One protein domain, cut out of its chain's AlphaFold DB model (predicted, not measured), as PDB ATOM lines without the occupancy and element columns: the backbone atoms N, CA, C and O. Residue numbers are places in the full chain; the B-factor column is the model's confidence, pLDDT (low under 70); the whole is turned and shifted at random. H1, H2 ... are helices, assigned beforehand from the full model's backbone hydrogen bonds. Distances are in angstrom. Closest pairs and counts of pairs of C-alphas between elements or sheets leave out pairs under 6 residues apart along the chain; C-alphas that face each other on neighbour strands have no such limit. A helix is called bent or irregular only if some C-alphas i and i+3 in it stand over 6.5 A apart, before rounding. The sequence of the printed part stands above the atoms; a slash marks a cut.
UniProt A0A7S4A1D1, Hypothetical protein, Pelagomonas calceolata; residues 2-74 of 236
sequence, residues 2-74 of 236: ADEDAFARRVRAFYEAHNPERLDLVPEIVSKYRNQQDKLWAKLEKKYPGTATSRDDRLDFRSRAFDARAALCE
ATOM      1  N   ALA A   2      -9.031  12.764  47.899       56.38
ATOM      2  CA  ALA A   2      -8.731  11.336  47.688       56.38
ATOM      3  C   ALA A   2      -9.719  10.547  46.789       56.38
ATOM      4  O   ALA A   2      -9.300   9.646  46.065       56.38
ATOM      5  N   ASP A   3     -11.015  10.872  46.823       60.81
ATOM      6  CA  ASP A   3     -12.048  10.168  46.042       60.81
ATOM      7  C   ASP A   3     -12.039  10.557  44.549       60.81
ATOM      8  O   ASP A   3     -12.242   9.738  43.655       60.81
ATOM      9  N   GLU A   4     -11.680  11.808  44.257       62.75
ATOM     10  CA  GLU A   4     -11.598  12.317  42.889       62.75
ATOM     11  C   GLU A   4     -10.390  11.736  42.137       62.75
ATOM     12  O   GLU A   4     -10.503  11.317  40.982       62.75
ATOM     13  N   ASP A   5      -9.270  11.579  42.844       74.31
ATOM     14  CA  ASP A   5      -8.078  10.897  42.337       74.31
ATOM     15  C   ASP A   5      -8.309   9.388  42.151       74.31
ATOM     16  O   ASP A   5      -7.678   8.743  41.307       74.31
ATOM     17  N   ALA A   6      -9.214   8.777  42.924       78.38
ATOM     18  CA  ALA A   6      -9.606   7.380  42.741       78.38
ATOM     19  C   ALA A   6     -10.478   7.192  41.490       78.38
ATOM     20  O   ALA A   6     -10.226   6.277  40.697       78.38
ATOM     21  N   PHE A   7     -11.450   8.081  41.270       80.44
ATOM     22  CA  PHE A   7     -12.298   8.065  40.077       80.44
ATOM     23  C   PHE A   7     -11.493   8.333  38.795       80.44
ATOM     24  O   PHE A   7     -11.596   7.568  37.832       80.44
ATOM     25  N   ALA A   8     -10.606   9.334  38.803       82.69
ATOM     26  CA  ALA A   8      -9.744   9.651  37.663       82.69
ATOM     27  C   ALA A   8      -8.821   8.488  37.268       82.69
ATOM     28  O   ALA A   8      -8.675   8.184  36.080       82.69
ATOM     29  N   ARG A   9      -8.241   7.789  38.254       83.75
ATOM     30  CA  ARG A   9      -7.414   6.595  38.013       83.75
ATOM     31  C   ARG A   9      -8.203   5.467  37.351       83.75
ATOM     32  O   ARG A   9      -7.693   4.851  36.418       83.75
ATOM     33  N   ARG A  10      -9.445   5.221  37.786       81.69
ATOM     34  CA  ARG A  10     -10.316   4.190  37.193       81.69
ATOM     35  C   ARG A  10     -10.666   4.497  35.736       81.69
ATOM     36  O   ARG A  10     -10.575   3.610  34.893       81.69
ATOM     37  N   VAL A  11     -11.020   5.745  35.426       83.88
ATOM     38  CA  VAL A  11     -11.357   6.162  34.051       83.88
ATOM     39  C   VAL A  11     -10.128   6.113  33.135       83.88
ATOM     40  O   VAL A  11     -10.231   5.652  31.999       83.88
ATOM     41  N   ARG A  12      -8.952   6.527  33.630       84.38
ATOM     42  CA  ARG A  12      -7.692   6.457  32.873       84.38
ATOM     43  C   ARG A  12      -7.314   5.017  32.522       84.38
ATOM     44  O   ARG A  12      -7.065   4.742  31.354       84.38
ATOM     45  N   ALA A  13      -7.345   4.109  33.498       82.06
ATOM     46  CA  ALA A  13      -7.032   2.695  33.282       82.06
ATOM     47  C   ALA A  13      -7.981   2.034  32.262       82.06
ATOM     48  O   ALA A  13      -7.552   1.213  31.455       82.06
ATOM     49  N   PHE A  14      -9.263   2.424  32.255       82.94
ATOM     50  CA  PHE A  14     -10.229   1.941  31.265       82.94
ATOM     51  C   PHE A  14      -9.886   2.406  29.840       82.94
ATOM     52  O   PHE A  14      -9.884   1.604  28.907       82.94
ATOM     53  N   TYR A  15      -9.566   3.690  29.649       83.62
ATOM     54  CA  TYR A  15      -9.202   4.197  28.321       83.62
ATOM     55  C   TYR A  15      -7.841   3.693  27.839       83.62
ATOM     56  O   TYR A  15      -7.709   3.394  26.659       83.62
ATOM     57  N   GLU A  16      -6.867   3.502  28.724       82.81
ATOM     58  CA  GLU A  16      -5.570   2.904  28.382       82.81
ATOM     59  C   GLU A  16      -5.721   1.497  27.775       82.81
ATOM     60  O   GLU A  16      -5.040   1.159  26.809       82.81
ATOM     61  N   ALA A  17      -6.671   0.704  28.282       74.31
ATOM     62  CA  ALA A  17      -6.927  -0.654  27.803       74.31
ATOM     63  C   ALA A  17      -7.751  -0.731  26.500       74.31
ATOM     64  O   ALA A  17      -7.667  -1.736  25.792       74.31
ATOM     65  N   HIS A  18      -8.570   0.282  26.184       72.81
ATOM     66  CA  HIS A  18      -9.550   0.202  25.086       72.81
ATOM     67  C   HIS A  18      -9.389   1.264  23.993       72.81
ATOM     68  O   HIS A  18      -9.726   0.997  22.839       72.81
ATOM     69  N   ASN A  19      -8.927   2.471  24.331       81.50
ATOM     70  CA  ASN A  19      -8.619   3.528  23.368       81.50
ATOM     71  C   ASN A  19      -7.631   4.565  23.958       81.50
ATOM     72  O   ASN A  19      -8.075   5.531  24.596       81.50
ATOM     73  N   PRO A  20      -6.317   4.408  23.706       80.88
ATOM     74  CA  PRO A  20      -5.292   5.293  24.254       80.88
ATOM     75  C   PRO A  20      -5.361   6.732  23.713       80.88
ATOM     76  O   PRO A  20      -4.898   7.648  24.381       80.88
ATOM     77  N   GLU A  21      -6.009   6.981  22.570       83.38
ATOM     78  CA  GLU A  21      -6.150   8.338  22.005       83.38
ATOM     79  C   GLU A  21      -7.077   9.239  22.838       83.38
ATOM     80  O   GLU A  21      -7.106  10.453  22.664       83.38
ATOM     81  N   ARG A  22      -7.868   8.658  23.751       80.75
ATOM     82  CA  ARG A  22      -8.793   9.405  24.619       80.75
ATOM     83  C   ARG A  22      -8.217   9.743  25.991       80.75
ATOM     84  O   ARG A  22      -8.934  10.329  26.804       80.75
ATOM     85  N   LEU A  23      -6.954   9.401  26.252       81.69
ATOM     86  CA  LEU A  23      -6.286   9.663  27.531       81.69
ATOM     87  C   LEU A  23      -6.179  11.165  27.841       81.69
ATOM     88  O   LEU A  23      -6.342  11.557  28.998       81.69
ATOM     89  N   ASP A  24      -6.017  11.995  26.811       85.81
ATOM     90  CA  ASP A  24      -5.890  13.452  26.950       85.81
ATOM     91  C   ASP A  24      -7.193  14.118  27.420       85.81
ATOM     92  O   ASP A  24      -7.174  15.141  28.101       85.81
ATOM     93  N   LEU A  25      -8.341  13.498  27.129       85.69
ATOM     94  CA  LEU A  25      -9.676  13.996  27.489       85.69
ATOM     95  C   LEU A  25     -10.135  13.523  28.879       85.69
ATOM     96  O   LEU A  25     -11.200  13.925  29.353       85.69
ATOM     97  N   VAL A  26      -9.364  12.662  29.554       84.44
ATOM     98  CA  VAL A  26      -9.732  12.101  30.867       84.44
ATOM     99  C   VAL A  26      -9.987  13.184  31.928       84.44
ATOM    100  O   VAL A  26     -10.996  13.060  32.625       84.44
ATOM    101  N   PRO A  27      -9.182  14.261  32.058       85.56
ATOM    102  CA  PRO A  27      -9.436  15.311  33.049       85.56
ATOM    103  C   PRO A  27     -10.784  16.024  32.845       85.56
ATOM    104  O   PRO A  27     -11.510  16.273  33.810       85.56
ATOM    105  N   GLU A  28     -11.167  16.291  31.592       86.12
ATOM    106  CA  GLU A  28     -12.461  16.906  31.265       86.12
ATOM    107  C   GLU A  28     -13.633  15.963  31.550       86.12
ATOM    108  O   GLU A  28     -14.658  16.376  32.097       86.12
ATOM    109  N   ILE A  29     -13.486  14.679  31.210       84.56
ATOM    110  CA  ILE A  29     -14.514  13.659  31.452       84.56
ATOM    111  C   ILE A  29     -14.736  13.473  32.957       84.56
ATOM    112  O   ILE A  29     -15.882  13.414  33.405       84.56
ATOM    113  N   VAL A  30     -13.657  13.428  33.740       87.50
ATOM    114  CA  VAL A  30     -13.710  13.301  35.203       87.50
ATOM    115  C   VAL A  30     -14.432  14.495  35.827       87.50
ATOM    116  O   VAL A  30     -15.339  14.297  36.635       87.50
ATOM    117  N   SER A  31     -14.108  15.716  35.393       86.69
ATOM    118  CA  SER A  31     -14.774  16.940  35.857       86.69
ATOM    119  C   SER A  31     -16.270  16.950  35.509       86.69
ATOM    120  O   SER A  31     -17.123  17.186  36.367       86.69
ATOM    121  N   LYS A  32     -16.617  16.587  34.267       88.69
ATOM    122  CA  LYS A  32     -18.003  16.576  33.769       88.69
ATOM    123  C   LYS A  32     -18.893  15.534  34.450       88.69
ATOM    124  O   LYS A  32     -20.088  15.769  34.624       88.69
ATOM    125  N   TYR A  33     -18.335  14.378  34.805       87.25
ATOM    126  CA  TYR A  33     -19.080  13.251  35.375       87.25
ATOM    127  C   TYR A  33     -18.828  13.040  36.872       87.25
ATOM    128  O   TYR A  33     -19.271  12.025  37.409       87.25
ATOM    129  N   ARG A  34     -18.210  14.009  37.565       81.62
ATOM    130  CA  ARG A  34     -17.862  13.934  38.998       81.62
ATOM    131  C   ARG A  34     -19.024  13.449  39.879       81.62
ATOM    132  O   ARG A  34     -18.845  12.541  40.684       81.62
ATOM    133  N   ASN A  35     -20.224  13.997  39.657       85.12
ATOM    134  CA  ASN A  35     -21.443  13.678  40.418       85.12
ATOM    135  C   ASN A  35     -22.378  12.676  39.700       85.12
ATOM    136  O   ASN A  35     -23.484  12.426  40.166       85.12
ATOM    137  N   GLN A  36     -21.993  12.159  38.526       86.88
ATOM    138  CA  GLN A  36     -22.826  11.283  37.681       86.88
ATOM    139  C   GLN A  36     -22.012  10.103  37.130       86.88
ATOM    140  O   GLN A  36     -22.096   9.775  35.942       86.88
ATOM    141  N   GLN A  37     -21.213   9.479  37.995       83.56
ATOM    142  CA  GLN A  37     -20.277   8.415  37.624       83.56
ATOM    143  C   GLN A  37     -21.005   7.219  36.987       83.56
ATOM    144  O   GLN A  37     -20.583   6.730  35.940       83.56
ATOM    145  N   ASP A  38     -22.162   6.828  37.526       81.12
ATOM    146  CA  ASP A  38     -22.945   5.687  37.026       81.12
ATOM    147  C   ASP A  38     -23.409   5.877  35.575       81.12
ATOM    148  O   ASP A  38     -23.382   4.952  34.763       81.12
ATOM    149  N   LYS A  39     -23.772   7.112  35.199       86.06
ATOM    150  CA  LYS A  39     -24.181   7.429  33.821       86.06
ATOM    151  C   LYS A  39     -23.013   7.360  32.838       86.06
ATOM    152  O   LYS A  39     -23.242   7.077  31.660       86.06
ATOM    153  N   LEU A  40     -21.789   7.659  33.284       86.06
ATOM    154  CA  LEU A  40     -20.588   7.496  32.463       86.06
ATOM    155  C   LEU A  40     -20.338   6.010  32.206       86.06
ATOM    156  O   LEU A  40     -20.206   5.618  31.049       86.06
ATOM    157  N   TRP A  41     -20.354   5.186  33.256       81.94
ATOM    158  CA  TRP A  41     -20.116   3.747  33.139       81.94
ATOM    159  C   TRP A  41     -21.168   3.046  32.280       81.94
ATOM    160  O   TRP A  41     -20.790   2.329  31.358       81.94
ATOM    161  N   ALA A  42     -22.455   3.365  32.443       82.38
ATOM    162  CA  ALA A  42     -23.516   2.828  31.582       82.38
ATOM    163  C   ALA A  42     -23.316   3.178  30.090       82.38
ATOM    164  O   ALA A  42     -23.618   2.385  29.196       82.38
ATOM    165  N   LYS A  43     -22.779   4.372  29.788       84.44
ATOM    166  CA  LYS A  43     -22.439   4.770  28.410       84.44
ATOM    167  C   LYS A  43     -21.199   4.054  27.884       84.44
ATOM    168  O   LYS A  43     -21.157   3.742  26.695       84.44
ATOM    169  N   LEU A  44     -20.196   3.834  28.732       82.88
ATOM    170  CA  LEU A  44     -18.973   3.120  28.363       82.88
ATOM    171  C   LEU A  44     -19.251   1.638  28.123       82.88
ATOM    172  O   LEU A  44     -18.821   1.122  27.099       82.88
ATOM    173  N   GLU A  45     -20.046   0.997  28.973       77.12
ATOM    174  CA  GLU A  45     -20.454  -0.403  28.835       77.12
ATOM    175  C   GLU A  45     -21.272  -0.636  27.557       77.12
ATOM    176  O   GLU A  45     -21.015  -1.573  26.804       77.12
ATOM    177  N   LYS A  46     -22.186   0.289  27.224       81.38
ATOM    178  CA  LYS A  46     -22.925   0.247  25.952       81.38
ATOM    179  C   LYS A  46     -22.018   0.429  24.728       81.38
ATOM    180  O   LYS A  46     -22.331  -0.081  23.654       81.38
ATOM    181  N   LYS A  47     -20.930   1.195  24.861       81.06
ATOM    182  CA  LYS A  47     -19.998   1.505  23.763       81.06
ATOM    183  C   LYS A  47     -18.899   0.449  23.599       81.06
ATOM    184  O   LYS A  47     -18.405   0.279  22.489       81.06
ATOM    185  N   TYR A  48     -18.555  -0.252  24.676       73.94
ATOM    186  CA  TYR A  48     -17.553  -1.315  24.738       73.94
ATOM    187  C   TYR A  48     -18.141  -2.565  25.431       73.94
ATOM    188  O   TYR A  48     -17.781  -2.871  26.571       73.94
ATOM    189  N   PRO A  49     -19.081  -3.277  24.778       64.12
ATOM    190  CA  PRO A  49     -19.698  -4.468  25.353       64.12
ATOM    191  C   PRO A  49     -18.709  -5.644  25.419       64.12
ATOM    192  O   PRO A  49     -18.027  -5.944  24.441       64.12
ATOM    193  N   GLY A  50     -18.678  -6.347  26.557       61.34
ATOM    194  CA  GLY A  50     -17.896  -7.581  26.745       61.34
ATOM    195  C   GLY A  50     -16.478  -7.393  27.291       61.34
ATOM    196  O   GLY A  50     -15.710  -8.351  27.334       61.34
ATOM    197  N   THR A  51     -16.128  -6.186  27.727       59.00
ATOM    198  CA  THR A  51     -14.837  -5.896  28.356       59.00
ATOM    199  C   THR A  51     -14.985  -5.831  29.868       59.00
ATOM    200  O   THR A  51     -15.566  -4.887  30.394       59.00
ATOM    201  N   ALA A  52     -14.467  -6.850  30.559       56.03
ATOM    202  CA  ALA A  52     -14.426  -6.897  32.015       56.03
ATOM    203  C   ALA A  52     -13.671  -5.684  32.569       56.03
ATOM    204  O   ALA A  52     -12.452  -5.560  32.427       56.03
ATOM    205  N   THR A  53     -14.411  -4.785  33.210       60.47
ATOM    206  CA  THR A  53     -13.892  -3.579  33.872       60.47
ATOM    207  C   THR A  53     -13.319  -3.874  35.256       60.47
ATOM    208  O   THR A  53     -12.540  -3.082  35.785       60.47
ATOM    209  N   SER A  54     -13.680  -5.020  35.837       68.31
ATOM    210  CA  SER A  54     -13.263  -5.450  37.167       68.31
ATOM    211  C   SER A  54     -12.337  -6.661  37.090       68.31
ATOM    212  O   SER A  54     -12.556  -7.582  36.302       68.31
ATOM    213  N   ARG A  55     -11.312  -6.679  37.949       75.38
ATOM    214  CA  ARG A  55     -10.422  -7.835  38.141       75.38
ATOM    215  C   ARG A  55     -11.220  -9.109  38.426       75.38
ATOM    216  O   ARG A  55     -10.894 -10.151  37.870       75.38
ATOM    217  N   ASP A  56     -12.275  -8.998  39.226       77.69
ATOM    218  CA  ASP A  56     -13.111 -10.136  39.618       77.69
ATOM    219  C   ASP A  56     -13.848 -10.746  38.420       77.69
ATOM    220  O   ASP A  56     -13.976 -11.960  38.334       77.69
ATOM    221  N   ASP A  57     -14.239  -9.927  37.442       81.81
ATOM    222  CA  ASP A  57     -14.947 -10.387  36.244       81.81
ATOM    223  C   ASP A  57     -14.006 -11.101  35.253       81.81
ATOM    224  O   ASP A  57     -14.392 -12.057  34.586       81.81
ATOM    225  N   ARG A  58     -12.721 -10.710  35.210       85.50
ATOM    226  CA  ARG A  58     -11.690 -11.396  34.399       85.50
ATOM    227  C   ARG A  58     -11.276 -12.745  34.977       85.50
ATOM    228  O   ARG A  58     -10.839 -13.614  34.226       85.50
ATOM    229  N   LEU A  59     -11.347 -12.888  36.300       88.19
ATOM    230  CA  LEU A  59     -10.934 -14.094  37.020       88.19
ATOM    231  C   LEU A  59     -12.105 -15.047  37.303       88.19
ATOM    232  O   LEU A  59     -11.868 -16.200  37.668       88.19
ATOM    233  N   ASP A  60     -13.350 -14.610  37.106       88.00
ATOM    234  CA  ASP A  60     -14.523 -15.470  37.236       88.00
ATOM    235  C   ASP A  60     -14.665 -16.411  36.033       88.00
ATOM    236  O   ASP A  60     -14.998 -16.008  34.921       88.00
ATOM    237  N   PHE A  61     -14.483 -17.709  36.282       87.25
ATOM    238  CA  PHE A  61     -14.620 -18.790  35.305       87.25
ATOM    239  C   PHE A  61     -15.999 -18.871  34.632       87.25
ATOM    240  O   PHE A  61     -16.126 -19.537  33.602       87.25
ATOM    241  N   ARG A  62     -17.044 -18.272  35.220       85.75
ATOM    242  CA  ARG A  62     -18.395 -18.229  34.634       85.75
ATOM    243  C   ARG A  62     -18.676 -16.943  33.860       85.75
ATOM    244  O   ARG A  62     -19.711 -16.870  33.192       85.75
ATOM    245  N   SER A  63     -17.783 -15.958  33.923       86.56
ATOM    246  CA  SER A  63     -17.950 -14.709  33.192       86.56
ATOM    247  C   SER A  63     -17.707 -14.900  31.696       86.56
ATOM    248  O   SER A  63     -16.846 -15.665  31.258       86.56
ATOM    249  N   ARG A  64     -18.447 -14.142  30.882       82.19
ATOM    250  CA  ARG A  64     -18.201 -14.055  29.433       82.19
ATOM    251  C   ARG A  64     -16.886 -13.352  29.104       82.19
ATOM    252  O   ARG A  64     -16.384 -13.523  27.998       82.19
ATOM    253  N   ALA A  65     -16.360 -12.569  30.041       82.88
ATOM    254  CA  ALA A  65     -15.114 -11.831  29.902       82.88
ATOM    255  C   ALA A  65     -13.943 -12.510  30.645       82.88
ATOM    256  O   ALA A  65     -12.910 -11.878  30.883       82.88
ATOM    257  N   PHE A  66     -14.096 -13.797  30.984       88.69
ATOM    258  CA  PHE A  66     -13.055 -14.607  31.604       88.69
ATOM    259  C   PHE A  66     -11.772 -14.627  30.765       88.69
ATOM    260  O   PHE A  66     -11.780 -14.973  29.579       88.69
ATOM    261  N   ASP A  67     -10.649 -14.312  31.405       86.12
ATOM    262  CA  ASP A  67      -9.324 -14.311  30.793       86.12
ATOM    263  C   ASP A  67      -8.502 -15.499  31.311       86.12
ATOM    264  O   ASP A  67      -7.907 -15.464  32.392       86.12
ATOM    265  N   ALA A  68      -8.427 -16.553  30.494       89.19
ATOM    266  CA  ALA A  68      -7.713 -17.783  30.833       89.19
ATOM    267  C   ALA A  68      -6.221 -17.557  31.130       89.19
ATOM    268  O   ALA A  68      -5.635 -18.276  31.942       89.19
ATOM    269  N   ARG A  69      -5.588 -16.566  30.492       86.44
ATOM    270  CA  ARG A  69      -4.167 -16.278  30.710       86.44
ATOM    271  C   ARG A  69      -3.957 -15.579  32.049       86.44
ATOM    272  O   ARG A  69      -3.027 -15.938  32.763       86.44
ATOM    273  N   ALA A  70      -4.806 -14.608  32.382       86.62
ATOM    274  CA  ALA A  70      -4.757 -13.936  33.680       86.62
ATOM    275  C   ALA A  70      -5.011 -14.929  34.826       86.62
ATOM    276  O   ALA A  70      -4.258 -14.945  35.797       86.62
ATOM    277  N   ALA A  71      -5.994 -15.820  34.658       90.81
ATOM    278  CA  ALA A  71      -6.320 -16.865  35.622       90.81
ATOM    279  C   ALA A  71      -5.150 -17.830  35.903       90.81
ATOM    280  O   ALA A  71      -4.930 -18.204  37.051       90.81
ATOM    281  N   LEU A  72      -4.367 -18.205  34.882       89.19
ATOM    282  CA  LEU A  72      -3.192 -19.079  35.043       89.19
ATOM    283  C   LEU A  72      -2.038 -18.423  35.811       89.19
ATOM    284  O   LEU A  72      -1.227 -19.125  36.412       89.19
ATOM    285  N   CYS A  73      -1.947 -17.095  35.769       89.69
ATOM    286  CA  CYS A  73      -0.912 -16.336  36.466       89.69
ATOM    287  C   CYS A  73      -1.318 -15.939  37.893       89.69
ATOM    288  O   CYS A  73      -0.463 -15.473  38.643       89.69
ATOM    289  N   GLU A  74      -2.593 -16.089  38.269       90.56
ATOM    290  CA  GLU A  74      -3.098 -15.690  39.581       90.56
ATOM    291  C   GLU A  74      -2.847 -16.805  40.618       90.56
ATOM    292  O   GLU A  74      -3.431 -17.892  40.535       90.56
TER     293      GLU A  74
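This is residues 2 to 74 of the 236 residues of the protein "Hypothetical protein" of Pelagomonas calceolata (UniProt A0A7S4A1D1). Two lobes lie along an elongated outline: the hairpin of helices H1 and H2 with H3 loosely beside it, and a small lobe of short helices H4 and H5. The printed part has 73 residues with five named helices, H1 to H5 in order, and no named strand: all helix. It is only just compact, close to loose, with a radius of gyration of the C-alphas of 13.5 A and spans of 37 by 24 by 23 A.

H1, residues 2 to 18, touches H2, residues 20 to 33, opposite ways at a shallow tilt of 33 degrees, only just short of steep; the closest C-alphas, of Ala 8 and Val 30, are 5.9 A apart. H3, residues 37 to 47, is near H1 and close to but not clearly touching H2, the closest C-alphas being those of Tyr 33 and Leu 40, 6.6 A. H4, residues 55 to 59, touches H5, residues 68 to 73, at Leu 59 and Ala 71, their closest C-alphas, 5.6 A. H4 and H5 are apart from H1, H2 and H3. Each O i to N i+4 pair is within hydrogen-bond range in H1, H3, H4 and H5; in H2, 5 of 10.

H1 runs 25.2 A from C-alpha 2 at (-8.731, 11.336, 47.688). H2, 19.4 A, is irregular: C-alphas 24 and 27 are 7.3 A apart. H3 measures 15.5 A; H5 ends at C-alpha 73 (-0.912, -16.336, 36.466).

The C-alphas of Lys 32 and Leu 72 are farthest apart, 38.6 A. The printed part has no cut and no long link. Residues 2 to 4 and 49 to 54 have pLDDT under 70.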